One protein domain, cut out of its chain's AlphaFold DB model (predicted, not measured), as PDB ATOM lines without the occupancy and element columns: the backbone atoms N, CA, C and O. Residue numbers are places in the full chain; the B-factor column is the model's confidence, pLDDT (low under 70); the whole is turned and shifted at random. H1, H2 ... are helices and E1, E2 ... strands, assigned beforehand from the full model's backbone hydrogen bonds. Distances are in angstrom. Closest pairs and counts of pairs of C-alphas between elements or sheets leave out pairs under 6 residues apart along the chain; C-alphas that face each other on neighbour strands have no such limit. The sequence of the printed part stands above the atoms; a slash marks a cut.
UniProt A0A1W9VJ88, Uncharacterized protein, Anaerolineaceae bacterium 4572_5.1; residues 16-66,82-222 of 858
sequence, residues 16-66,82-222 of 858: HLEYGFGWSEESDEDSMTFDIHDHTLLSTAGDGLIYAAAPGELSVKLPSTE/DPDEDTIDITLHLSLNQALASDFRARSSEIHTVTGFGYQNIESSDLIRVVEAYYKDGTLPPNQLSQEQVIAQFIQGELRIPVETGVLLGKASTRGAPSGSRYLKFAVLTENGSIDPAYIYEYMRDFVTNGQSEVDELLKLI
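Overview. This is residues 16 to 66 and 82 to 222 of the 858 residues of an uncharacterized protein of Anaerolineaceae bacterium 4572_5.1 (UniProt A0A1W9VJ88). A strongly twisted sheet of eight strands runs between two helix pairs, H2 and H3 beside its strands E5 and E7, and H4 and H5 near E9 and E1. A small second sheet, E3 and E8, sits next to H2, H1 only grazes the large sheet near E6, and residues 28 to 33 stick out. The printed part has 192 residues, with ten named strands and five named helices in the order E1 E2 E3 E4 E5 H1 E6 H2 H3 E7 E8 E9 E10 H4 H5. The class is mixed, helices and strands; the neighbour strands are antiparallel in both sheets, and the whole is compact, with a radius of gyration of the C-alphas of 16.5 A and spans of 43 by 43 by 35 A.

Arrangement. Begin at E9, residues 182 to 190, with E2, residues 38 to 44, and E10, residues 193 to 195, on one side and E6, residues 114 to 123, on the other side. Look there for N 184 and O 42 at 2.9 A, N 195 and O 188 at 2.9 A, and N 118 and O 187 at 2.8 A. E1, residues 16 to 23, forms a hairpin with E2, with N 18 and O 41 at 3.0 A. E6 bends by 53 degrees at residue 120 and neighbours E5, residues 87 to 94, with N 90 and O 119 at 2.8 A. E4, residues 56 to 59, has E5 on one side, with N 57 and O 93 at 2.8 A, and E7, residues 161 to 163, on the other side, with N 58 and O 161 at 2.8 A. In the second sheet, E3, residues 49 to 51, neighbours E8, residues 168 to 171, with N 50 and O 170 at 2.9 A. H2, residues 124 to 136, stands at the large sheet's level, at a height of 0.1 A; its closest C-alphas to E8 are those of Asp 126 and Gly 170, 4.8 A apart. H3, residues 147 to 155, only grazes the large sheet and touches H2 at a steep tilt of 53 degrees, opposite ways, the closest C-alphas being those of Ile 128 and Ile 151, 6.6 A apart. H4, residues 197 to 203, is on the large sheet at a height of 7.7 A, over none of its strands. H4 and H5, residues 212 to 221, touch as a helical hairpin, opposite ways at 38 degrees, only just a steep tilt; their closest C-alphas, of Ala 198 and Leu 219, are 5.9 A apart. H1, residues 102 to 109, is apart from the other four helices. In the five helices every O i to N i+4 pair is within hydrogen-bond range.

Along the chain. Find C-alpha 182 at (508.175, 483.010, 348.241); from there E9 runs 26.7 A to C-alpha 190. E6 measures 25.4 A, E5 22.9 A, E2 19.9 A, and E1 and H2 18.4 A each. H5 ends at C-alpha 221, (513.548, 483.843, 363.202).

Size, cuts and confidence. The two C-alphas farthest apart are those of Gln 144 and Lys 220, 47.7 A. Residues 67 to 81 are not printed, and C-alphas 66 and 82 are 26.9 A apart across that cut. The link from E1 to E2 is long, with 14 residues. Mean pLDDT of the printed part is 82.6; 33 residues are under 70, among them 22 to 37 and 62 to 66.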
ATOM      1  N   HIS A  16     509.488 484.430 357.606       90.50
ATOM      2  CA  HIS A  16     508.865 483.524 358.554       90.50
ATOM      3  C   HIS A  16     509.466 482.132 358.415       90.50
ATOM      4  O   HIS A  16     509.747 481.660 357.314       90.50
ATOM      5  N   LEU A  17     509.644 481.464 359.549       87.50
ATOM      6  CA  LEU A  17     510.008 480.059 359.573       87.50
ATOM      7  C   LEU A  17     508.782 479.209 359.244       87.50
ATOM      8  O   LEU A  17     507.824 479.190 360.016       87.50
ATOM      9  N   GLU A  18     508.827 478.491 358.124       80.56
ATOM     10  CA  GLU A  18     507.824 477.469 357.810       80.56
ATOM     11  C   GLU A  18     508.174 476.160 358.523       80.56
ATOM     12  O   GLU A  18     507.317 475.564 359.179       80.56
ATOM     13  N   TYR A  19     509.450 475.755 358.473       70.94
ATOM     14  CA  TYR A  19     509.993 474.718 359.351       70.94
ATOM     15  C   TYR A  19     511.507 474.829 359.572       70.94
ATOM     16  O   TYR A  19     512.263 475.235 358.688       70.94
ATOM     17  N   GLY A  20     511.939 474.456 360.781       75.19
ATOM     18  CA  GLY A  20     513.345 474.425 361.205       75.19
ATOM     19  C   GLY A  20     514.171 473.347 360.503       75.19
ATOM     20  O   GLY A  20     513.625 472.483 359.835       75.19
ATOM     21  N   PHE A  21     515.492 473.380 360.672       75.38
ATOM     22  CA  PHE A  21     516.402 472.424 360.037       75.38
ATOM     23  C   PHE A  21     516.020 470.945 360.272       75.38
ATOM     24  O   PHE A  21     515.798 470.535 361.415       75.38
ATOM     25  N   GLY A  22     515.968 470.152 359.194       63.59
ATOM     26  CA  GLY A  22     515.729 468.703 359.223       63.59
ATOM     27  C   GLY A  22     515.069 468.161 357.949       63.59
ATOM     28  O   GLY A  22     514.843 468.901 356.992       63.59
ATOM     29  N   TRP A  23     514.763 466.859 357.950       50.16
ATOM     30  CA  TRP A  23     514.346 466.099 356.765       50.16
ATOM     31  C   TRP A  23     513.059 466.637 356.113       50.16
ATOM     32  O   TRP A  23     511.996 466.624 356.740       50.16
ATOM     33  N   SER A  24     513.134 467.057 354.843       51.53
ATOM     34  CA  SER A  24     511.967 467.524 354.069       51.53
ATOM     35  C   SER A  24     511.167 466.385 353.410       51.53
ATOM     36  O   SER A  24     511.705 465.343 353.044       51.53
ATOM     37  N   GLU A  25     509.853 466.589 353.253       46.53
ATOM     38  CA  GLU A  25     508.879 465.599 352.757       46.53
ATOM     39  C   GLU A  25     509.004 465.205 351.282       46.53
ATOM     40  O   GLU A  25     508.410 464.208 350.873       46.53
ATOM     41  N   GLU A  26     509.745 465.973 350.484       47.28
ATOM     42  CA  GLU A  26     509.646 465.926 349.020       47.28
ATOM     43  C   GLU A  26     510.568 464.910 348.335       47.28
ATOM     44  O   GLU A  26     510.484 464.764 347.118       47.28
ATOM     45  N   SER A  27     511.399 464.154 349.063       44.66
ATOM     46  CA  SER A  27     512.142 463.062 348.425       44.66
ATOM     47  C   SER A  27     511.200 461.878 348.183       44.66
ATOM     48  O   SER A  27     511.022 461.018 349.058       44.66
ATOM     49  N   ASP A  28     510.579 461.827 347.005       44.88
ATOM     50  CA  ASP A  28     510.023 460.586 346.478       44.88
ATOM     51  C   ASP A  28     511.102 459.496 346.613       44.88
ATOM     52  O   ASP A  28     512.226 459.662 346.149       44.88
ATOM     53  N   GLU A  29     510.778 458.362 347.251       46.97
ATOM     54  CA  GLU A  29     511.728 457.256 347.511       46.97
ATOM     55  C   GLU A  29     512.400 456.689 346.230       46.97
ATOM     56  O   GLU A  29     513.294 455.848 346.334       46.97
ATOM     57  N   ASP A  30     511.972 457.122 345.037       41.62
ATOM     58  CA  ASP A  30     512.509 456.725 343.733       41.62
ATOM     59  C   ASP A  30     513.434 457.785 343.076       41.62
ATOM     60  O   ASP A  30     514.070 457.462 342.068       41.62
ATOM     61  N   SER A  31     513.586 459.004 343.620       38.31
ATOM     62  CA  SER A  31     514.580 459.966 343.114       38.31
ATOM     63  C   SER A  31     515.922 459.766 343.826       38.31
ATOM     64  O   SER A  31     516.190 460.327 344.881       38.31
ATOM     65  N   MET A  32     516.817 458.975 343.224       30.66
ATOM     66  CA  MET A  32     518.245 458.941 343.598       30.66
ATOM     67  C   MET A  32     518.998 460.230 343.205       30.66
ATOM     68  O   MET A  32     520.218 460.219 343.058       30.66
ATOM     69  N   THR A  33     518.287 461.338 342.995       39.06
ATOM     70  CA  THR A  33     518.906 462.652 342.883       39.06
ATOM     71  C   THR A  33     519.380 463.039 344.274       39.06
ATOM     72  O   THR A  33     518.611 463.053 345.232       39.06
ATOM     73  N   PHE A  34     520.686 463.254 344.394       44.06
ATOM     74  CA  PHE A  34     521.303 463.817 345.581       44.06
ATOM     75  C   PHE A  34     520.639 465.178 345.818       44.06
ATOM     76  O   PHE A  34     520.888 466.095 345.050       44.06
ATOM     77  N   ASP A  35     519.758 465.288 346.809       55.06
ATOM     78  CA  ASP A  35     519.156 466.552 347.238       55.06
ATOM     79  C   ASP A  35     519.707 466.901 348.620       55.06
ATOM     80  O   ASP A  35     520.069 466.025 349.408       55.06
ATOM     81  N   ILE A  36     519.765 468.191 348.950       55.78
ATOM     82  CA  ILE A  36     520.085 468.631 350.312       55.78
ATOM     83  C   ILE A  36     518.894 468.270 351.207       55.78
ATOM     84  O   ILE A  36     517.900 468.996 351.287       55.78
ATOM     85  N   HIS A  37     518.969 467.096 351.831       58.84
ATOM     86  CA  HIS A  37     517.831 466.494 352.523       58.84
ATOM     87  C   HIS A  37     517.466 467.196 353.836       58.84
ATOM     88  O   HIS A  37     516.289 467.159 354.204       58.84
ATOM     89  N   ASP A  38     518.423 467.872 354.483       74.62
ATOM     90  CA  ASP A  38     518.197 468.651 355.699       74.62
ATOM     91  C   ASP A  38     518.458 470.137 355.445       74.62
ATOM     92  O   ASP A  38     519.574 470.562 355.140       74.62
ATOM     93  N   HIS A  39     517.405 470.939 355.561       83.50
ATOM     94  CA  HIS A  39     517.456 472.383 355.372       83.50
ATOM     95  C   HIS A  39     516.405 473.073 356.239       83.50
ATOM     96  O   HIS A  39     515.466 472.454 356.734       83.50
ATOM     97  N   THR A  40     516.563 474.377 356.426       87.19
ATOM     98  CA  THR A  40     515.543 475.254 356.997       87.19
ATOM     99  C   THR A  40     514.680 475.818 355.870       87.19
ATOM    100  O   THR A  40     515.232 476.357 354.910       87.19
ATOM    101  N   LEU A  41     513.349 475.718 355.979       89.00
ATOM    102  CA  LEU A  41     512.422 476.351 355.036       89.00
ATOM    103  C   LEU A  41     511.914 477.676 355.592       89.00
ATOM    104  O   LEU A  41     511.262 477.737 356.638       89.00
ATOM    105  N   LEU A  42     512.159 478.727 354.825       93.19
ATOM    106  CA  LEU A  42     511.715 480.079 355.098       93.19
ATOM    107  C   LEU A  42     510.709 480.540 354.056       93.19
ATOM    108  O   LEU A  42     510.838 480.216 352.874       93.19
ATOM    109  N   SER A  43     509.752 481.353 354.486       94.75
ATOM    110  CA  SER A  43     508.848 482.071 353.602       94.75
ATOM    111  C   SER A  43     508.922 483.572 353.803       94.75
ATOM    112  O   SER A  43     509.314 484.053 354.860       94.75
ATOM    113  N   THR A  44     508.554 484.326 352.776       96.56
ATOM    114  CA  THR A  44     508.394 485.780 352.873       96.56
ATOM    115  C   THR A  44     507.338 486.256 351.886       96.56
ATOM    116  O   THR A  44     507.167 485.671 350.813       96.56
ATOM    117  N   ALA A  45     506.615 487.314 352.249       94.25
ATOM    118  CA  ALA A  45     505.746 488.058 351.335       94.25
ATOM    119  C   ALA A  45     506.493 489.189 350.593       94.25
ATOM    120  O   ALA A  45     505.920 489.844 349.719       94.25
ATOM    121  N   GLY A  46     507.754 489.439 350.960       94.12
ATOM    122  CA  GLY A  46     508.613 490.460 350.375       94.12
ATOM    123  C   GLY A  46     509.277 490.035 349.063       94.12
ATOM    124  O   GLY A  46     508.844 489.121 348.359       94.12
ATOM    125  N   ASP A  47     510.373 490.715 348.727       94.69
ATOM    126  CA  ASP A  47     511.142 490.447 347.507       94.69
ATOM    127  C   ASP A  47     511.947 489.140 347.558       94.69
ATOM    128  O   ASP A  47     512.414 488.685 346.516       94.69
ATOM    129  N   GLY A  48     512.107 488.534 348.739       95.62
ATOM    130  CA  GLY A  48     512.798 487.256 348.910       95.62
ATOM    131  C   GLY A  48     514.262 487.273 348.494       95.62
ATOM    132  O   GLY A  48     514.717 486.296 347.917       95.62
ATOM    133  N   LEU A  49     514.985 488.370 348.742       97.31
ATOM    134  CA  LEU A  49     516.391 488.517 348.352       97.31
ATOM    135  C   LEU A  49     517.292 487.515 349.089       97.31
ATOM    136  O   LEU A  49     517.194 487.366 350.308       97.31
ATOM    137  N   ILE A  50     518.189 486.868 348.341       97.38
ATOM    138  CA  ILE A  50     519.105 485.829 348.831       97.38
ATOM    139  C   ILE A  50     520.546 486.273 348.613       97.38
ATOM    140  O   ILE A  50     520.902 486.699 347.515       97.38
ATOM    141  N   TYR A  51     521.393 486.106 349.625       97.50
ATOM    142  CA  TYR A  51     522.795 486.518 349.605       97.50
ATOM    143  C   TYR A  51     523.758 485.340 349.813       97.50
ATOM    144  O   TYR A  51     523.453 484.361 350.501       97.50
ATOM    145  N   ALA A  52     524.955 485.454 349.238       96.31
ATOM    146  CA  ALA A  52     526.048 484.513 349.437       96.31
ATOM    147  C   ALA A  52     526.528 484.563 350.893       96.31
ATOM    148  O   ALA A  52     527.000 485.595 351.372       96.31
ATOM    149  N   ALA A  53     526.437 483.440 351.599       95.81
ATOM    150  CA  ALA A  53     526.740 483.356 353.021       95.81
ATOM    151  C   ALA A  53     528.244 483.455 353.299       95.81
ATOM    152  O   ALA A  53     528.635 483.720 354.428       95.81
ATOM    153  N   ALA A  54     529.090 483.252 352.289       94.38
ATOM    154  CA  ALA A  54     530.543 483.243 352.409       94.38
ATOM    155  C   ALA A  54     531.211 483.464 351.036       94.38
ATOM    156  O   ALA A  54     530.510 483.452 350.024       94.38
ATOM    157  N   PRO A  55     532.538 483.690 350.950       92.62
ATOM    158  CA  PRO A  55     533.217 483.743 349.665       92.62
ATOM    159  C   PRO A  55     533.478 482.319 349.161       92.62
ATOM    160  O   PRO A  55     533.851 481.420 349.927       92.62
ATOM    161  N   GLY A  56     533.290 482.088 347.867       92.00
ATOM    162  CA  GLY A  56     533.256 480.724 347.365       92.00
ATOM    163  C   GLY A  56     533.065 480.571 345.871       92.00
ATOM    164  O   GLY A  56     533.106 481.537 345.120       92.00
ATOM    165  N   GLU A  57     532.860 479.332 345.452       91.88
ATOM    166  CA  GLU A  57     532.483 478.947 344.099       91.88
ATOM    167  C   GLU A  57     531.022 478.500 344.094       91.88
ATOM    168  O   GLU A  57     530.664 477.492 344.704       91.88
ATOM    169  N   LEU A  58     530.175 479.251 343.400       92.38
ATOM    170  CA  LEU A  58     528.784 478.904 343.164       92.38
ATOM    171  C   LEU A  58     528.692 477.826 342.082       92.38
ATOM    172  O   LEU A  58     529.301 477.960 341.016       92.38
ATOM    173  N   SER A  59     527.914 476.780 342.333       91.12
ATOM    174  CA  SER A  59     527.661 475.675 341.411       91.12
ATOM    175  C   SER A  59     526.224 475.184 341.539       91.12
ATOM    176  O   SER A  59     525.622 475.284 342.599       91.12
ATOM    177  N   VAL A  60     525.681 474.610 340.471       85.81
ATOM    178  CA  VAL A  60     524.402 473.878 340.498       85.81
ATOM    179  C   VAL A  60     524.614 472.416 340.938       85.81
ATOM    180  O   VAL A  60     523.670 471.717 341.283       85.81
ATOM    181  N   LYS A  61     525.868 471.936 340.979       82.44
ATOM    182  CA  LYS A  61     526.205 470.590 341.468       82.44
ATOM    183  C   LYS A  61     526.425 470.587 342.975       82.44
ATOM    184  O   LYS A  61     527.089 471.468 343.513       82.44
ATOM    185  N   LEU A  62     525.936 469.539 343.629       67.50
ATOM    186  CA  LEU A  62     526.280 469.245 345.015       67.50
ATOM    187  C   LEU A  62     527.703 468.685 345.134       67.50
ATOM    188  O   LEU A  62     528.201 468.055 344.194       67.50
ATOM    189  N   PRO A  63     528.363 468.869 346.290       62.03
ATOM    190  CA  PRO A  63     529.617 468.192 346.584       62.03
ATOM    191  C   PRO A  63     529.383 466.677 346.608       62.03
ATOM    192  O   PRO A  63     528.499 466.193 347.315       62.03
ATOM    193  N   SER A  64     530.173 465.917 345.848       56.09
ATOM    194  CA  SER A  64     530.181 464.458 345.959       56.09
ATOM    195  C   SER A  64     530.723 464.070 347.337       56.09
ATOM    196  O   SER A  64     531.841 464.427 347.695       56.09
ATOM    197  N   THR A  65     529.926 463.347 348.123       42.88
ATOM    198  CA  THR A  65     530.277 462.884 349.479       42.88
ATOM    199  C   THR A  65     531.329 461.773 349.496       42.88
ATOM    200  O   THR A  65     531.843 461.422 350.554       42.88
ATOM    201  N   GLU A  66     531.676 461.204 348.343       42.38
ATOM    202  CA  GLU A  66     532.827 460.317 348.227       42.38
ATOM    203  C   GLU A  66     534.043 461.177 347.903       42.38
ATOM    204  O   GLU A  66     534.018 461.902 346.914       42.38
ATOM    205  N   ASP A  82     515.958 471.203 332.643       57.12
ATOM    206  CA  ASP A  82     514.983 471.744 331.711       57.12
ATOM    207  C   ASP A  82     515.086 473.279 331.773       57.12
ATOM    208  O   ASP A  82     514.881 473.857 332.841       57.12
ATOM    209  N   PRO A  83     515.456 473.966 330.676       57.00
ATOM    210  CA  PRO A  83     515.533 475.424 330.662       57.00
ATOM    211  C   PRO A  83     514.183 476.099 330.958       57.00
ATOM    212  O   PRO A  83     514.174 477.298 331.234       57.00
ATOM    213  N   ASP A  84     513.076 475.348 330.918       59.16
ATOM    214  CA  ASP A  84     511.743 475.808 331.308       59.16
ATOM    215  C   ASP A  84     511.467 475.669 332.826       59.16
ATOM    216  O   ASP A  84     510.374 476.008 333.286       59.16
ATOM    217  N   GLU A  85     512.424 475.204 333.641       72.69
ATOM    218  CA  GLU A  85     512.279 475.248 335.098       72.69
ATOM    219  C   GLU A  85     512.433 476.682 335.637       72.69
ATOM    220  O   GLU A  85     513.498 477.304 335.609       72.69
ATOM    221  N   ASP A  86     511.347 477.198 336.220       83.56
ATOM    222  CA  ASP A  86     511.290 478.517 336.874       83.56
ATOM    223  C   ASP A  86     512.176 478.614 338.136       83.56
ATOM    224  O   ASP A  86     512.271 479.672 338.769       83.56
ATOM    225  N   THR A  87     512.808 477.508 338.543       85.00
ATOM    226  CA  THR A  87     513.580 477.389 339.781       85.00
ATOM    227  C   THR A  87     514.862 476.613 339.594       85.00
ATOM    228  O   THR A  87     514.900 475.679 338.805       85.00
ATOM    229  N   ILE A  88     515.882 476.956 340.373       83.75
ATOM    230  CA  ILE A  88     517.170 476.276 340.386       83.75
ATOM    231  C   ILE A  88     517.694 476.149 341.815       83.75
ATOM    232  O   ILE A  88     517.524 477.053 342.642       83.75
ATOM    233  N   ASP A  89     518.349 475.026 342.081       86.56
ATOM    234  CA  ASP A  89     519.037 474.751 343.335       86.56
ATOM    235  C   ASP A  89     520.534 474.960 343.134       86.56
ATOM    236  O   ASP A  89     521.098 474.578 342.108       86.56
ATOM    237  N   ILE A  90     521.190 475.597 344.100       87.25
ATOM    238  CA  ILE A  90     522.612 475.913 344.021       87.25
ATOM    239  C   ILE A  90     523.348 475.623 345.315       87.25
ATOM    240  O   ILE A  90     522.825 475.722 346.421       87.25
ATOM    241  N   THR A  91     524.627 475.327 345.149       84.62
ATOM    242  CA  THR A  91     525.595 475.144 346.215       84.62
ATOM    243  C   THR A  91     526.706 476.171 346.094       84.62
ATOM    244  O   THR A  91     527.268 476.396 345.025       84.62
ATOM    245  N   LEU A  92     527.043 476.789 347.214       83.38
ATOM    246  CA  LEU A  92     528.174 477.685 347.364       83.38
ATOM    247  C   LEU A  92     529.295 476.950 348.095       83.38
ATOM    248  O   LEU A  92     529.225 476.769 349.309       83.38
ATOM    249  N   HIS A  93     530.333 476.538 347.373       86.38
ATOM    250  CA  HIS A  93     531.512 475.900 347.954       86.38
ATOM    251  C   HIS A  93     532.463 476.944 348.524       86.38
ATOM    252  O   HIS A  93     532.805 477.899 347.832       86.38
ATOM    253  N   LEU A  94     532.952 476.763 349.748       81.56
ATOM    254  CA  LEU A  94     533.918 477.693 350.325       81.56
ATOM    255  C   LEU A  94     535.248 477.675 349.567       81.56
ATOM    256  O   LEU A  94     535.859 476.624 349.366       81.56
ATOM    257  N   SER A  95     535.758 478.856 349.212       73.31
ATOM    258  CA  SER A  95     537.089 478.971 348.610       73.31
ATOM    259  C   SER A  95     538.165 478.850 349.693       73.31
ATOM    260  O   SER A  95     538.577 479.834 350.308       73.31
ATOM    261  N   LEU A  96     538.666 477.634 349.931       60.97
ATOM    262  CA  LEU A  96     539.719 477.377 350.931       60.97
ATOM    263  C   LEU A  96     541.061 478.073 350.609       60.97
ATOM    264  O   LEU A  96     541.908 478.226 351.496       60.97
ATOM    265  N   ASN A  97     541.246 478.512 349.356       56.31
ATOM    266  CA  ASN A  97     542.442 479.203 348.862       56.31
ATOM    267  C   ASN A  97     542.460 480.707 349.180       56.31
ATOM    268  O   ASN A  97     543.538 481.302 349.247       56.31
ATOM    269  N   GLN A  98     541.306 481.332 349.417       52.78
ATOM    270  CA  GLN A  98     541.242 482.729 349.835       52.78
ATOM    271  C   GLN A  98     541.327 482.811 351.353       52.78
ATOM    272  O   GLN A  98     540.300 482.775 352.007       52.78
ATOM    273  N   ALA A  99     542.542 482.889 351.908       50.59
ATOM    274  CA  ALA A  99     542.866 483.407 353.248       50.59
ATOM    275  C   ALA A  99     541.760 483.338 354.333       50.59
ATOM    276  O   ALA A  99     541.606 484.290 355.101       50.59
ATOM    277  N   LEU A 100     541.012 482.229 354.442       63.34
ATOM    278  CA  LEU A 100     540.104 482.025 355.558       63.34
ATOM    279  C   LEU A 100     541.006 482.083 356.779       63.34
ATOM    280  O   LEU A 100     542.020 481.366 356.839       63.34
ATOM    281  N   ALA A 101     540.696 483.012 357.686       72.69
ATOM    282  CA  ALA A 101     541.488 483.213 358.887       72.69
ATOM    283  C   ALA A 101     541.754 481.832 359.500       72.69
ATOM    284  O   ALA A 101     540.847 480.997 359.549       72.69
ATOM    285  N   SER A 102     542.997 481.560 359.909       83.69
ATOM    286  CA  SER A 102     543.357 480.312 360.605       83.69
ATOM    287  C   SER A 102     542.329 479.959 361.677       83.69
ATOM    288  O   SER A 102     541.966 478.801 361.830       83.69
ATOM    289  N   ASP A 103     541.801 480.996 362.323       87.69
ATOM    290  CA  ASP A 103     540.827 480.936 363.400       87.69
ATOM    291  C   ASP A 103     539.446 480.464 362.919       87.69
ATOM    292  O   ASP A 103     538.793 479.711 363.631       87.69
ATOM    293  N   PHE A 104     539.017 480.831 361.702       90.25
ATOM    294  CA  PHE A 104     537.779 480.310 361.108       90.25
ATOM    295  C   PHE A 104     537.907 478.816 360.837       90.25
ATOM    296  O   PHE A 104     537.027 478.054 361.212       90.25
ATOM    297  N   ARG A 105     539.012 478.384 360.216       87.69
ATOM    298  CA  ARG A 105     539.241 476.959 359.923       87.69
ATOM    299  C   ARG A 105     539.370 476.133 361.194       87.69
ATOM    300  O   ARG A 105     538.771 475.071 361.275       87.69
ATOM    301  N   ALA A 106     540.099 476.644 362.185       89.06
ATOM    302  CA  ALA A 106     540.218 476.005 363.488       89.06
ATOM    303  C   ALA A 106     538.838 475.849 364.144       89.06
ATOM    304  O   ALA A 106     538.445 474.730 364.457       89.06
ATOM    305  N   ARG A 107     538.058 476.935 364.243       89.06
ATOM    306  CA  ARG A 107     536.705 476.890 364.812       89.06
ATOM    307  C   ARG A 107     535.785 475.962 364.023       89.06
ATOM    308  O   ARG A 107     535.048 475.180 364.599       89.06
ATOM    309  N   SER A 108     535.839 476.028 362.701       89.19
ATOM    310  CA  SER A 108     535.004 475.213 361.831       89.19
ATOM    311  C   SER A 108     535.340 473.720 361.923       89.19
ATOM    312  O   SER A 108     534.436 472.896 361.868       89.19
ATOM    313  N   SER A 109     536.604 473.347 362.141       85.75
ATOM    314  CA  SER A 109     536.989 471.942 362.346       85.75
ATOM    315  C   SER A 109     536.429 471.325 363.633       85.75
ATOM    316  O   SER A 109     536.322 470.107 363.728       85.75
ATOM    317  N   GLU A 110     536.009 472.146 364.601       83.50
ATOM    318  CA  GLU A 110     535.332 471.681 365.823       83.50
ATOM    319  C   GLU A 110     533.897 471.194 365.534       83.50
ATOM    320  O   GLU A 110     533.321 470.473 366.341       83.50
ATOM    321  N   ILE A 111     533.337 471.556 364.373       78.81
ATOM    322  CA  ILE A 111     531.960 471.268 363.939       78.81
ATOM    323  C   ILE A 111     531.934 470.671 362.521       78.81
ATOM    324  O   ILE A 111     531.143 471.072 361.669       78.81
ATOM    325  N   HIS A 112     532.839 469.722 362.263       78.94
ATOM    326  CA  HIS A 112     532.928 468.956 361.010       78.94
ATOM    327  C   HIS A 112     533.330 469.749 359.762       78.94
ATOM    328  O   HIS A 112     532.978 469.368 358.657       78.94
ATOM    329  N   THR A 113     534.081 470.840 359.909       88.38
ATOM    330  CA  THR A 113     534.635 471.631 358.797       88.38
ATOM    331  C   THR A 113     533.571 472.043 357.772       88.38
ATOM    332  O   THR A 113     533.260 471.329 356.826       88.38
ATOM    333  N   VAL A 114     533.041 473.254 357.909       89.50
ATOM    334  CA  VAL A 114     532.123 473.859 356.939       89.50
ATOM    335  C   VAL A 114     532.796 473.863 355.567       89.50
ATOM    336  O   VAL A 114     533.892 474.403 355.398       89.50
ATOM    337  N   THR A 115     532.135 473.246 354.594       90.19
ATOM    338  CA  THR A 115     532.597 473.100 353.210       90.19
ATOM    339  C   THR A 115     531.793 473.968 352.245       90.19
ATOM    340  O   THR A 115     532.285 474.298 351.163       90.19
ATOM    341  N   GLY A 116     530.590 474.400 352.632       92.44
ATOM    342  CA  GLY A 116     529.749 475.238 351.789       92.44
ATOM    343  C   GLY A 116     528.368 475.538 352.360       92.44
ATOM    344  O   GLY A 116     528.090 475.300 353.534       92.44
ATOM    345  N   PHE A 117     527.503 476.066 351.499       94.44
ATOM    346  CA  PHE A 117     526.117 476.418 351.803       94.44
ATOM    347  C   PHE A 117     525.210 475.981 350.659       94.44
ATOM    348  O   PHE A 117     525.540 476.186 349.493       94.44
ATOM    349  N   GLY A 118     524.075 475.385 350.999       93.19
ATOM    350  CA  GLY A 118     523.061 474.944 350.055       93.19
ATOM    351  C   GLY A 118     521.879 475.904 350.025       93.19
ATOM    352  O   GLY A 118     521.365 476.283 351.079       93.19
ATOM    353  N   TYR A 119     521.438 476.274 348.828       94.94
ATOM    354  CA  TYR A 119     520.271 477.115 348.595       94.94
ATOM    355  C   TYR A 119     519.357 476.427 347.591       94.94
ATOM    356  O   TYR A 119     519.787 476.127 346.479       94.94
ATOM    357  N   GLN A 120     518.097 476.211 347.946       92.19
ATOM    358  CA  GLN A 120     517.134 475.596 347.034       92.19
ATOM    359  C   GLN A 120     515.931 476.505 346.814       92.19
ATOM    360  O   GLN A 120     515.604 477.349 347.659       92.19
ATOM    361  N   ASN A 121     515.262 476.293 345.681       91.81
ATOM    362  CA  ASN A 121     514.105 477.061 345.228       91.81
ATOM    363  C   ASN A 121     514.427 478.536 344.897       91.81
ATOM    364  O   ASN A 121     513.677 479.437 345.274       91.81
ATOM    365  N   ILE A 122     515.533 478.806 344.192       94.50
ATOM    366  CA  ILE A 122     515.879 480.156 343.699       94.50
ATOM    367  C   ILE A 122     515.270 480.381 342.316       94.50
ATOM    368  O   ILE A 122     515.292 479.477 341.490       94.50
ATOM    369  N   GLU A 123     514.756 481.576 342.018       94.50
ATOM    370  CA  GLU A 123     514.301 481.918 340.664       94.50
ATOM    371  C   GLU A 123     515.459 481.855 339.658       94.50
ATOM    372  O   GLU A 123     516.418 482.634 339.731       94.50
ATOM    373  N   SER A 124     515.343 480.960 338.674       90.31
ATOM    374  CA  SER A 124     516.378 480.736 337.657       90.31
ATOM    375  C   SER A 124     516.707 482.021 336.888       90.31
ATOM    376  O   SER A 124     517.874 482.321 336.637       90.31
ATOM    377  N   SER A 125     515.697 482.851 336.606       90.75
ATOM    378  CA  SER A 125     515.877 484.127 335.899       90.75
ATOM    379  C   SER A 125     516.735 485.157 336.648       90.75
ATOM    380  O   SER A 125     517.481 485.904 336.010       90.75
ATOM    381  N   ASP A 126     516.671 485.199 337.982       92.25
ATOM    382  CA  ASP A 126     517.492 486.116 338.776       92.25
ATOM    383  C   ASP A 126     518.916 485.592 338.928       92.25
ATOM    384  O   ASP A 126     519.865 486.368 338.809       92.25
ATOM    385  N   LEU A 127     519.086 484.278 339.081       87.81
ATOM    386  CA  LEU A 127     520.416 483.686 339.121       87.81
ATOM    387  C   LEU A 127     521.159 483.863 337.790       87.81
ATOM    388  O   LEU A 127     522.340 484.207 337.786       87.81
ATOM    389  N   ILE A 128     520.468 483.716 336.655       88.56
ATOM    390  CA  ILE A 128     521.041 484.001 335.332       88.56
ATOM    391  C   ILE A 128     521.605 485.426 335.296       88.56
ATOM    392  O   ILE A 128     522.736 485.612 334.857       88.56
ATOM    393  N   ARG A 129     520.889 486.429 335.825       90.25
ATOM    394  CA  ARG A 129     521.390 487.818 335.882       90.25
ATOM    395  C   ARG A 129     522.675 487.949 336.695       90.25
ATOM    396  O   ARG A 129     523.521 488.767 336.330       90.25
ATOM    397  N   VAL A 130     522.836 487.161 337.759       89.56
ATOM    398  CA  VAL A 130     524.089 487.106 338.527       89.56
ATOM    399  C   VAL A 130     525.213 486.574 337.642       89.56
ATOM    400  O   VAL A 130     526.233 487.245 337.502       89.56
ATOM    401  N   VAL A 131     525.006 485.447 336.953       89.12
ATOM    402  CA  VAL A 131     525.991 484.887 336.008       89.12
ATOM    403  C   VAL A 131     526.364 485.892 334.915       89.12
ATOM    404  O   VAL A 131     527.540 486.075 334.600       89.12
ATOM    405  N   GLU A 132     525.379 486.599 334.358       88.44
ATOM    406  CA  GLU A 132     525.619 487.631 333.349       88.44
ATOM    407  C   GLU A 132     526.473 488.790 333.864       88.44
ATOM    408  O   GLU A 132     527.260 489.353 333.100       88.44
ATOM    409  N   ALA A 133     526.295 489.187 335.126       90.00
ATOM    410  CA  ALA A 133     527.079 490.256 335.731       90.00
ATOM    411  C   ALA A 133     528.563 489.861 335.811       90.00
ATOM    412  O   ALA A 133     529.403 490.619 335.326       90.00
ATOM    413  N   TYR A 134     528.855 488.641 336.281       87.56
ATOM    414  CA  TYR A 134     530.211 488.067 336.336       87.56
ATOM    415  C   TYR A 134     530.824 487.781 334.954       87.56
ATOM    416  O   TYR A 134     532.042 487.711 334.783       87.56
ATOM    417  N   TYR A 135     529.994 487.596 333.927       85.81
ATOM    418  CA  TYR A 135     530.474 487.539 332.548       85.81
ATOM    419  C   TYR A 135     530.864 488.936 332.034       85.81
ATOM    420  O   TYR A 135     531.911 489.109 331.410       85.81
ATOM    421  N   LYS A 136     530.035 489.953 332.305       86.44
ATOM    422  CA  LYS A 136     530.234 491.334 331.825       86.44
ATOM    423  C   LYS A 136     531.391 492.052 332.521       86.44
ATOM    424  O   LYS A 136     532.014 492.910 331.896       86.44
ATOM    425  N   ASP A 137     531.669 491.733 333.781       86.69
ATOM    426  CA  ASP A 137     532.782 492.321 334.534       86.69
ATOM    427  C   ASP A 137     534.154 491.690 334.209       86.69
ATOM    428  O   ASP A 137     535.190 492.222 334.611       86.69
ATOM    429  N   GLY A 138     534.168 490.610 333.415       82.62
ATOM    430  CA  GLY A 138     535.377 489.913 332.978       82.62
ATOM    431  C   GLY A 138     535.958 488.938 334.005       82.62
ATOM    432  O   GLY A 138     537.084 488.476 333.811       82.62
ATOM    433  N   THR A 139     535.222 488.620 335.075       81.50
ATOM    434  CA  THR A 139     535.637 487.648 336.100       81.50
ATOM    435  C   THR A 139     535.647 486.218 335.555       81.50
ATOM    436  O   THR A 139     536.498 485.412 335.933       81.50
ATOM    437  N   LEU A 140     534.742 485.899 334.624       78.88
ATOM    438  CA  LEU A 140     534.732 484.627 333.898       78.88
ATOM    439  C   LEU A 140     535.610 484.728 332.639       78.88
ATOM    440  O   LEU A 140     535.526 485.735 331.936       78.88
ATOM    441  N   PRO A 141     536.450 483.722 332.315       65.88
ATOM    442  CA  PRO A 141     537.425 483.807 331.227       65.88
ATOM    443  C   PRO A 141     536.734 484.100 329.877       65.88
ATOM    444  O   PRO A 141     536.084 483.218 329.314       65.88
ATOM    445  N   PRO A 142     536.902 485.306 329.300       59.03
ATOM    446  CA  PRO A 142     536.054 485.794 328.204       59.03
ATOM    447  C   PRO A 142     536.366 485.187 326.824       59.03
ATOM    448  O   PRO A 142     535.862 485.660 325.809       59.03
ATOM    449  N   ASN A 143     537.220 484.162 326.733       62.81
ATOM    450  CA  ASN A 143     537.945 483.907 325.487       62.81
ATOM    451  C   ASN A 143     537.462 482.751 324.603       62.81
ATOM    452  O   ASN A 143     538.075 482.574 323.552       62.81
ATOM    453  N   GLN A 144     536.395 482.002 324.919       72.06
ATOM    454  CA  GLN A 144     535.883 480.961 323.993       72.06
ATOM    455  C   GLN A 144     534.366 480.698 324.019       72.06
ATOM    456  O   GLN A 144     533.891 479.951 323.165       72.06
ATOM    457  N   LEU A 145     533.605 481.295 324.942       82.50
ATOM    458  CA  LEU A 145     532.182 480.994 325.129       82.50
ATOM    459  C   LEU A 145     531.339 482.269 325.019       82.50
ATOM    460  O   LEU A 145     531.719 483.304 325.562       82.50
ATOM    461  N   SER A 146     530.201 482.200 324.322       88.12
ATOM    462  CA  SER A 146     529.184 483.253 324.370       88.12
ATOM    463  C   SER A 146     528.557 483.322 325.762       88.12
ATOM    464  O   SER A 146     528.601 482.363 326.532       88.12
ATOM    465  N   GLN A 147     527.917 484.446 326.074       86.06
ATOM    466  CA  GLN A 147     527.142 484.597 327.304       86.06
ATOM    467  C   GLN A 147     526.102 483.473 327.467       86.06
ATOM    468  O   GLN A 147     525.958 482.935 328.562       86.06
ATOM    469  N   GLU A 148     525.426 483.063 326.382       85.38
ATOM    470  CA  GLU A 148     524.476 481.943 326.440       85.38
ATOM    471  C   GLU A 148     525.172 480.616 326.764       85.38
ATOM    472  O   GLU A 148     524.636 479.818 327.527       85.38
ATOM    473  N   GLN A 149     526.375 480.381 326.230       87.06
ATOM    474  CA  GLN A 149     527.154 479.174 326.525       87.06
ATOM    475  C   GLN A 149     527.643 479.146 327.977       87.06
ATOM    476  O   GLN A 149     527.635 478.088 328.595       87.06
ATOM    477  N   VAL A 150     528.025 480.295 328.537       86.31
ATOM    478  CA  VAL A 150     528.412 480.432 329.951       86.31
ATOM    479  C   VAL A 150     527.235 480.118 330.873       86.31
ATOM    480  O   VAL A 150     527.384 479.347 331.818       86.31
ATOM    481  N   ILE A 151     526.054 480.667 330.574       86.56
ATOM    482  CA  ILE A 151     524.825 480.378 331.324       86.56
ATOM    483  C   ILE A 151     524.467 478.893 331.213       86.56
ATOM    484  O   ILE A 151     524.203 478.257 332.230       86.56
ATOM    485  N   ALA A 152     524.504 478.325 330.004       85.94
ATOM    486  CA  ALA A 152     524.204 476.914 329.783       85.94
ATOM    487  C   ALA A 152     525.156 475.996 330.565       85.94
ATOM    488  O   ALA A 152     524.690 475.092 331.252       85.94
ATOM    489  N   GLN A 153     526.466 476.268 330.532       88.19
ATOM    490  CA  GLN A 153     527.453 475.502 331.295       88.19
ATOM    491  C   GLN A 153     527.265 475.646 332.806       88.19
ATOM    492  O   GLN A 153     527.450 474.675 333.535       88.19
ATOM    493  N   PHE A 154     526.893 476.828 333.302       89.06
ATOM    494  CA  PHE A 154     526.599 477.004 334.723       89.06
ATOM    495  C   PHE A 154     525.360 476.214 335.144       89.06
ATOM    496  O   PHE A 154     525.428 475.475 336.124       89.06
ATOM    497  N   ILE A 155     524.268 476.305 334.375       85.38
ATOM    498  CA  ILE A 155     523.042 475.534 334.619       85.38
ATOM    499  C   ILE A 155     523.367 474.037 334.614       85.38
ATOM    500  O   ILE A 155     523.012 473.343 335.549       85.38
ATOM    501  N   GLN A 156     524.152 473.545 333.654       82.94
ATOM    502  CA  GLN A 156     524.607 472.144 333.594       82.94
ATOM    503  C   GLN A 156     525.607 471.756 334.708       82.94
ATOM    504  O   GLN A 156     526.053 470.608 334.792       82.94
ATOM    505  N   GLY A 157     526.006 472.705 335.563       83.56
ATOM    506  CA  GLY A 157     527.006 472.513 336.609       83.56
ATOM    507  C   GLY A 157     528.411 472.211 336.077       83.56
ATOM    508  O   GLY A 157     529.230 471.613 336.773       83.56
ATOM    509  N   GLU A 158     528.696 472.548 334.821       86.44
ATOM    510  CA  GLU A 158     530.027 472.472 334.207       86.44
ATOM    511  C   GLU A 158     530.875 473.700 334.544       86.44
ATOM    512  O   GLU A 158     532.102 473.616 334.595       86.44
ATOM    513  N   LEU A 159     530.223 474.832 334.814       87.81
ATOM    514  CA  LEU A 159     530.872 476.067 335.222       87.81
ATOM    515  C   LEU A 159     530.628 476.350 336.705       87.81
ATOM    516  O   LEU A 159     529.512 476.220 337.210       87.81
ATOM    517  N   ARG A 160     531.684 476.798 337.385       90.06
ATOM    518  CA  ARG A 160     531.625 477.354 338.737       90.06
ATOM    519  C   ARG A 160     531.924 478.843 338.692       90.06
ATOM    520  O   ARG A 160     532.801 479.269 337.941       90.06
ATOM    521  N   ILE A 161     531.202 479.625 339.486       90.62
ATOM    522  CA  ILE A 161     531.309 481.086 339.474       90.62
ATOM    523  C   ILE A 161     531.861 481.548 340.819       90.62
ATOM    524  O   ILE A 161     531.224 481.286 341.839       90.62
ATOM    525  N   PRO A 162     533.020 482.223 340.862       91.25
ATOM    526  CA  PRO A 162     533.516 482.776 342.110       91.25
ATOM    527  C   PRO A 162     532.578 483.893 342.577       91.25
ATOM    528  O   PRO A 162     532.242 484.782 341.798       91.25
ATOM    529  N   VAL A 163     532.167 483.857 343.840       91.88
ATOM    530  CA  VAL A 163     531.345 484.896 344.464       91.88
ATOM    531  C   VAL A 163     531.963 485.358 345.775       91.88
ATOM    532  O   VAL A 163     532.561 484.576 346.514       91.88
ATOM    533  N   GLU A 164     531.807 486.645 346.065       92.25
ATOM    534  CA  GLU A 164     532.229 487.250 347.328       92.25
ATOM    535  C   GLU A 164     531.136 487.123 348.403       92.25
ATOM    536  O   GLU A 164     529.950 486.946 348.112       92.25
ATOM    537  N   THR A 165     531.531 487.252 349.670       93.19
ATOM    538  CA  THR A 165     530.604 487.247 350.813       93.19
ATOM    539  C   THR A 165     529.568 488.372 350.702       93.19
ATOM    540  O   THR A 165     529.928 489.526 350.474       93.19
ATOM    541  N   GLY A 166     528.287 488.058 350.910       94.56
ATOM    542  CA  GLY A 166     527.191 489.032 350.913       94.56
ATOM    543  C   GLY A 166     526.720 489.485 349.526       94.56
ATOM    544  O   GLY A 166     525.887 490.386 349.432       94.56
ATOM    545  N   VAL A 167     527.217 488.888 348.437       95.31
ATOM    546  CA  VAL A 167     526.721 489.174 347.079       95.31
ATOM    547  C   VAL A 167     525.290 488.654 346.911       95.31
ATOM    548  O   VAL A 167     524.982 487.543 347.335       95.31
ATOM    549  N   LEU A 168     524.423 489.441 346.266       96.56
ATOM    550  CA  LEU A 168     523.061 489.031 345.912       96.56
ATOM    551  C   LEU A 168     523.101 487.872 344.901       96.56
ATOM    552  O   LEU A 168     523.595 488.042 343.787       96.56
ATOM    553  N   LEU A 169     522.560 486.716 345.289       94.88
ATOM    554  CA  LEU A 169     522.463 485.505 344.468       94.88
ATOM    555  C   LEU A 169     521.159 485.433 343.663       94.88
ATOM    556  O   LEU A 169     521.113 484.769 342.632       94.88
ATOM    557  N   GLY A 170     520.108 486.114 344.119       95.75
ATOM    558  CA  GLY A 170     518.824 486.161 343.427       95.75
ATOM    559  C   GLY A 170     517.650 486.298 344.385       95.75
ATOM    560  O   GLY A 170     517.781 486.900 345.455       95.75
ATOM    561  N   LYS A 171     516.503 485.741 343.985       96.94
ATOM    562  CA  LYS A 171     515.265 485.734 344.764       96.94
ATOM    563  C   LYS A 171     514.777 484.319 345.047       96.94
ATOM    564  O   LYS A 171     514.891 483.437 344.201       96.94
ATOM    565  N   ALA A 172     514.181 484.131 346.216       96.50
ATOM    566  CA  ALA A 172     513.424 482.938 346.573       96.50
ATOM    567  C   ALA A 172     512.210 482.792 345.652       96.50
ATOM    568  O   ALA A 172     511.542 483.783 345.357       96.50
ATOM    569  N   SER A 173     511.902 481.584 345.202       94.88
ATOM    570  CA  SER A 173     510.860 481.356 344.205       94.88
ATOM    571  C   SER A 173     509.458 481.334 344.800       94.88
ATOM    572  O   SER A 173     509.233 480.920 345.938       94.88
ATOM    573  N   THR A 174     508.479 481.740 343.991       93.56
ATOM    574  CA  THR A 174     507.052 481.548 344.283       93.56
ATOM    575  C   THR A 174     506.589 480.103 344.069       93.56
ATOM    576  O   THR A 174     505.461 479.761 344.424       93.56
ATOM    577  N   ARG A 175     507.413 479.241 343.458       86.88
ATOM    578  CA  ARG A 175     507.085 477.827 343.241       86.88
ATOM    579  C   ARG A 175     506.955 477.115 344.588       86.88
ATOM    580  O   ARG A 175     507.792 477.277 345.471       86.88
ATOM    581  N   GLY A 176     505.865 476.367 344.753       80.25
ATOM    582  CA  GLY A 176     505.528 475.674 346.003       80.25
ATOM    583  C   GLY A 176     505.010 476.582 347.130       80.25
ATOM    584  O   GLY A 176     504.414 476.077 348.078       80.25
ATOM    585  N   ALA A 177     505.165 477.904 347.018       82.44
ATOM    586  CA  ALA A 177     504.730 478.856 348.032       82.44
ATOM    587  C   ALA A 177     503.233 479.224 347.896       82.44
ATOM    588  O   ALA A 177     502.664 479.179 346.799       82.44
ATOM    589  N   PRO A 178     502.562 479.628 348.995       81.25
ATOM    590  CA  PRO A 178     501.243 480.246 348.943       81.25
ATOM    591  C   PRO A 178     501.215 481.456 348.003       81.25
ATOM    592  O   PRO A 178     502.215 482.139 347.795       81.25
ATOM    593  N   SER A 179     500.039 481.764 347.452       88.38
ATOM    594  CA  SER A 179     499.884 482.932 346.580       88.38
ATOM    595  C   SER A 179     500.300 484.217 347.303       88.38
ATOM    596  O   SER A 179     499.743 484.546 348.350       88.38
ATOM    597  N   GLY A 180     501.256 484.942 346.714       91.50
ATOM    598  CA  GLY A 180     501.828 486.157 347.298       91.50
ATOM    599  C   GLY A 180     503.020 485.919 348.229       91.50
ATOM    600  O   GLY A 180     503.489 486.878 348.830       91.50
ATOM    601  N   SER A 181     503.511 484.685 348.332       92.44
ATOM    602  CA  SER A 181     504.683 484.324 349.127       92.44
ATOM    603  C   SER A 181     505.774 483.696 348.259       92.44
ATOM    604  O   SER A 181     505.528 483.247 347.138       92.44
ATOM    605  N   ARG A 182     506.989 483.663 348.801       94.81
ATOM    606  CA  ARG A 182     508.175 483.010 348.241       94.81
ATOM    607  C   ARG A 182     508.740 482.036 349.262       94.81
ATOM    608  O   ARG A 182     508.640 482.322 350.451       94.81
ATOM    609  N   TYR A 183     509.330 480.935 348.811       94.31
ATOM    610  CA  TYR A 183     509.959 479.918 349.658       94.31
ATOM    611  C   TYR A 183     511.454 479.803 349.373       94.31
ATOM    612  O   TYR A 183     511.860 479.745 348.215       94.31
ATOM    613  N   LEU A 184     512.256 479.723 350.435       94.62
ATOM    614  CA  LEU A 184     513.695 479.486 350.397       94.62
ATOM    615  C   LEU A 184     514.042 478.317 351.306       94.62
ATOM    616  O   LEU A 184     513.705 478.330 352.487       94.62
ATOM    617  N   LYS A 185     514.783 477.355 350.773       92.00
ATOM    618  CA  LYS A 185     515.382 476.270 351.547       92.00
ATOM    619  C   LYS A 185     516.872 476.562 351.709       92.00
ATOM    620  O   LYS A 185     517.549 476.833 350.717       92.00
ATOM    621  N   PHE A 186     517.376 476.535 352.938       93.44
ATOM    622  CA  PHE A 186     518.770 476.863 353.235       93.44
ATOM    623  C   PHE A 186     519.424 475.825 354.145       93.44
ATOM    624  O   PHE A 186     518.845 475.432 355.157       93.44
ATOM    625  N   ALA A 187     520.646 475.417 353.813       90.69
ATOM    626  CA  ALA A 187     521.442 474.492 354.614       90.69
ATOM    627  C   ALA A 187     522.903 474.937 354.690       90.69
ATOM    628  O   ALA A 187     523.431 475.555 353.763       90.69
ATOM    629  N   VAL A 188     523.585 474.554 355.767       90.88
ATOM    630  CA  VAL A 188     525.046 474.645 355.850       90.88
ATOM    631  C   VAL A 188     525.627 473.265 355.596       90.88
ATOM    632  O   VAL A 188     525.112 472.289 356.126       90.88
ATOM    633  N   LEU A 189     526.679 473.176 354.787       88.19
ATOM    634  CA  LEU A 189     527.327 471.923 354.404       88.19
ATOM    635  C   LEU A 189     528.656 471.770 355.147       88.19
ATOM    636  O   LEU A 189     529.448 472.713 355.217       88.19
ATOM    637  N   THR A 190     528.904 470.578 355.676       84.88
ATOM    638  CA  THR A 190     530.120 470.173 356.394       84.88
ATOM    639  C   THR A 190     530.755 468.956 355.716       84.88
ATOM    640  O   THR A 190     530.206 468.425 354.749       84.88
ATOM    641  N   GLU A 191     531.909 468.492 356.192       79.31
ATOM    642  CA  GLU A 191     532.537 467.256 355.703       79.31
ATOM    643  C   GLU A 191     531.714 465.996 356.021       79.31
ATOM    644  O   GLU A 191     531.849 464.985 355.334       79.31
ATOM    645  N   ASN A 192     530.815 466.083 357.008       67.38
ATOM    646  CA  ASN A 192     529.964 464.981 357.459       67.38
ATOM    647  C   ASN A 192     528.499 465.095 357.005       67.38
ATOM    648  O   ASN A 192     527.698 464.229 357.346       67.38
ATOM    649  N   GLY A 193     528.139 466.125 356.234       72.50
ATOM    650  CA  GLY A 193     526.763 466.360 355.780       72.50
ATOM    651  C   GLY A 193     526.248 467.760 356.099       72.50
ATOM    652  O   GLY A 193     527.018 468.666 356.427       72.50
ATOM    653  N   SER A 194     524.943 467.965 355.958       79.75
ATOM    654  CA  SER A 194     524.292 469.230 356.301       79.75
ATOM    655  C   SER A 194     524.167 469.418 357.816       79.75
ATOM    656  O   SER A 194     523.977 468.456 358.547       79.75
ATOM    657  N   ILE A 195     524.225 470.662 358.292       79.75
ATOM    658  CA  ILE A 195     524.068 471.032 359.708       79.75
ATOM    659  C   ILE A 195     523.140 472.246 359.853       79.75
ATOM    660  O   ILE A 195     523.024 473.054 358.925       79.75
ATOM    661  N   ASP A 196     522.496 472.374 361.021       85.44
ATOM    662  CA  ASP A 196     521.541 473.445 361.329       85.44
ATOM    663  C   ASP A 196     522.161 474.836 361.092       85.44
ATOM    664  O   ASP A 196     523.115 475.216 361.788       85.44
ATOM    665  N   PRO A 197     521.622 475.629 360.144       90.75
ATOM    666  CA  PRO A 197     522.047 477.001 359.922       90.75
ATOM    667  C   PRO A 197     522.070 477.850 361.187       90.75
ATOM    668  O   PRO A 197     523.015 478.615 361.381       90.75
ATOM    669  N   ALA A 198     521.070 477.708 362.059       90.19
ATOM    670  CA  ALA A 198     520.984 478.481 363.291       90.19
ATOM    671  C   ALA A 198     522.182 478.196 364.203       90.19
ATOM    672  O   ALA A 198     522.833 479.122 364.686       90.19
ATOM    673  N   TYR A 199     522.541 476.919 364.354       87.19
ATOM    674  CA  TYR A 199     523.706 476.522 365.138       87.19
ATOM    675  C   TYR A 199     524.998 477.101 364.562       87.19
ATOM    676  O   TYR A 199     525.829 477.614 365.305       87.19
ATOM    677  N   ILE A 200     525.157 477.087 363.237       91.44
ATOM    678  CA  ILE A 200     526.344 477.653 362.590       91.44
ATOM    679  C   ILE A 200     526.446 479.155 362.817       91.44
ATOM    680  O   ILE A 200     527.521 479.636 363.169       91.44
ATOM    681  N   TYR A 201     525.358 479.906 362.644       94.25
ATOM    682  CA  TYR A 201     525.386 481.351 362.874       94.25
ATOM    683  C   TYR A 201     525.596 481.706 364.350       94.25
ATOM    684  O   TYR A 201     526.272 482.696 364.636       94.25
ATOM    685  N   GLU A 202     525.098 480.889 365.282       91.94
ATOM    686  CA  GLU A 202     525.376 481.044 366.711       91.94
ATOM    687  C   GLU A 202     526.849 480.738 367.038       91.94
ATOM    688  O   GLU A 202     527.542 481.568 367.635       91.94
ATOM    689  N   TYR A 203     527.356 479.588 366.585       90.38
ATOM    690  CA  TYR A 203     528.717 479.109 366.850       90.38
ATOM    691  C   TYR A 203     529.791 479.974 366.183       90.38
ATOM    692  O   TYR A 203     530.855 480.234 366.750       90.38
ATOM    693  N   MET A 204     529.502 480.466 364.976       92.75
ATOM    694  CA  MET A 204     530.416 481.251 364.147       92.75
ATOM    695  C   MET A 204     530.115 482.755 364.193       92.75
ATOM    696  O   MET A 204     530.607 483.491 363.336       92.75
ATOM    697  N   ARG A 205     529.353 483.249 365.183       94.56
ATOM    698  CA  ARG A 205     528.890 484.653 365.263       94.56
ATOM    699  C   ARG A 205     529.997 485.700 365.105       94.56
ATOM    700  O   ARG A 205     529.793 486.758 364.500       94.56
ATOM    701  N   ASP A 206     531.196 485.401 365.603       93.44
ATOM    702  CA  ASP A 206     532.357 486.293 365.526       93.44
ATOM    703  C   ASP A 206     532.876 486.458 364.090       93.44
ATOM    704  O   ASP A 206     533.464 487.490 363.752       93.44
ATOM    705  N   PHE A 207     532.576 485.494 363.220       93.75
ATOM    706  CA  PHE A 207     532.953 485.445 361.811       93.75
ATOM    707  C   PHE A 207     531.881 485.996 360.862       93.75
ATOM    708  O   PHE A 207     532.117 486.001 359.657       93.75
ATOM    709  N   VAL A 208     530.748 486.497 361.371       94.88
ATOM    710  CA  VAL A 208     529.663 487.079 360.560       94.88
ATOM    711  C   VAL A 208     529.840 488.593 360.396       94.88
ATOM    712  O   VAL A 208     529.994 489.321 361.381       94.88
ATOM    713  N   THR A 209     529.863 489.057 359.145       94.25
ATOM    714  CA  THR A 209     530.014 490.461 358.714       94.25
ATOM    715  C   THR A 209     528.880 491.350 359.208       94.25
ATOM    716  O   THR A 209     529.146 492.484 359.605       94.25
ATOM    717  N   ASN A 210     527.658 490.821 359.232       94.75
ATOM    718  CA  ASN A 210     526.478 491.461 359.802       94.75
ATOM    719  C   ASN A 210     526.648 491.806 361.289       94.75
ATOM    720  O   ASN A 210     527.446 491.211 362.027       94.75
ATOM    721  N   GLY A 211     525.886 492.804 361.735       92.62
ATOM    722  CA  GLY A 211     525.841 493.198 363.136       92.62
ATOM    723  C   GLY A 211     525.329 492.053 364.009       92.62
ATOM    724  O   GLY A 211     524.483 491.269 363.592       92.62
ATOM    725  N   GLN A 212     525.807 491.965 365.253       95.12
ATOM    726  CA  GLN A 212     525.346 490.918 366.178       95.12
ATOM    727  C   GLN A 212     523.834 490.981 366.426       95.12
ATOM    728  O   GLN A 212     523.221 489.942 366.601       95.12
ATOM    729  N   SER A 213     523.227 492.170 366.348       95.94
ATOM    730  CA  SER A 213     521.772 492.323 366.407       95.94
ATOM    731  C   SER A 213     521.052 491.632 365.250       95.94
ATOM    732  O   SER A 213     520.014 491.031 365.473       95.94
ATOM    733  N   GLU A 214     521.592 491.680 364.030       95.38
ATOM    734  CA  GLU A 214     520.993 491.005 362.868       95.38
ATOM    735  C   GLU A 214     521.149 489.486 362.985       95.38
ATOM    736  O   GLU A 214     520.229 488.745 362.661       95.38
ATOM    737  N   VAL A 215     522.293 489.016 363.500       95.12
ATOM    738  CA  VAL A 215     522.481 487.596 363.842       95.12
ATOM    739  C   VAL A 215     521.459 487.174 364.897       95.12
ATOM    740  O   VAL A 215     520.814 486.148 364.729       95.12
ATOM    741  N   ASP A 216     521.257 487.973 365.946       92.31
ATOM    742  CA  ASP A 216     520.265 487.687 366.983       92.31
ATOM    743  C   ASP A 216     518.828 487.684 366.410       92.31
ATOM    744  O   ASP A 216     518.019 486.860 366.826       92.31
ATOM    745  N   GLU A 217     518.491 488.557 365.451       93.50
ATOM    746  CA  GLU A 217     517.196 488.513 364.748       93.50
ATOM    747  C   GLU A 217     517.063 487.268 363.864       93.50
ATOM    748  O   GLU A 217     516.015 486.620 363.887       93.50
ATOM    749  N   LEU A 218     518.123 486.865 363.151       93.69
ATOM    750  CA  LEU A 218     518.126 485.596 362.429       93.69
ATOM    751  C   LEU A 218     517.915 484.427 363.398       93.69
ATOM    752  O   LEU A 218     517.077 483.583 363.131       93.69
ATOM    753  N   LEU A 219     518.601 484.393 364.541       90.94
ATOM    754  CA  LEU A 219     518.447 483.331 365.544       90.94
ATOM    755  C   LEU A 219     517.095 483.379 366.277       90.94
ATOM    756  O   LEU A 219     516.679 482.383 366.859       90.94
ATOM    757  N   LYS A 220     516.373 484.503 366.259       88.19
ATOM    758  CA  LYS A 220     514.964 484.552 366.693       88.19
ATOM    759  C   LYS A 220     514.020 484.018 365.623       88.19
ATOM    760  O   LYS A 220     513.016 483.398 365.967       88.19
ATOM    761  N   LEU A 221     514.318 484.298 364.355       87.00
ATOM    762  CA  LEU A 221     513.548 483.843 363.202       87.00
ATOM    763  C   LEU A 221     513.702 482.333 362.997       87.00
ATOM    764  O   LEU A 221     512.711 481.614 362.904       87.00
ATOM    765  N   ILE A 222     514.947 481.869 362.957       86.56
ATOM    766  CA  ILE A 222     515.364 480.474 362.888       86.56
ATOM    767  C   ILE A 222     516.042 480.099 364.207       86.56
ATOM    768  O   ILE A 222     517.262 479.980 364.258       86.56
TER     769      ILE A 222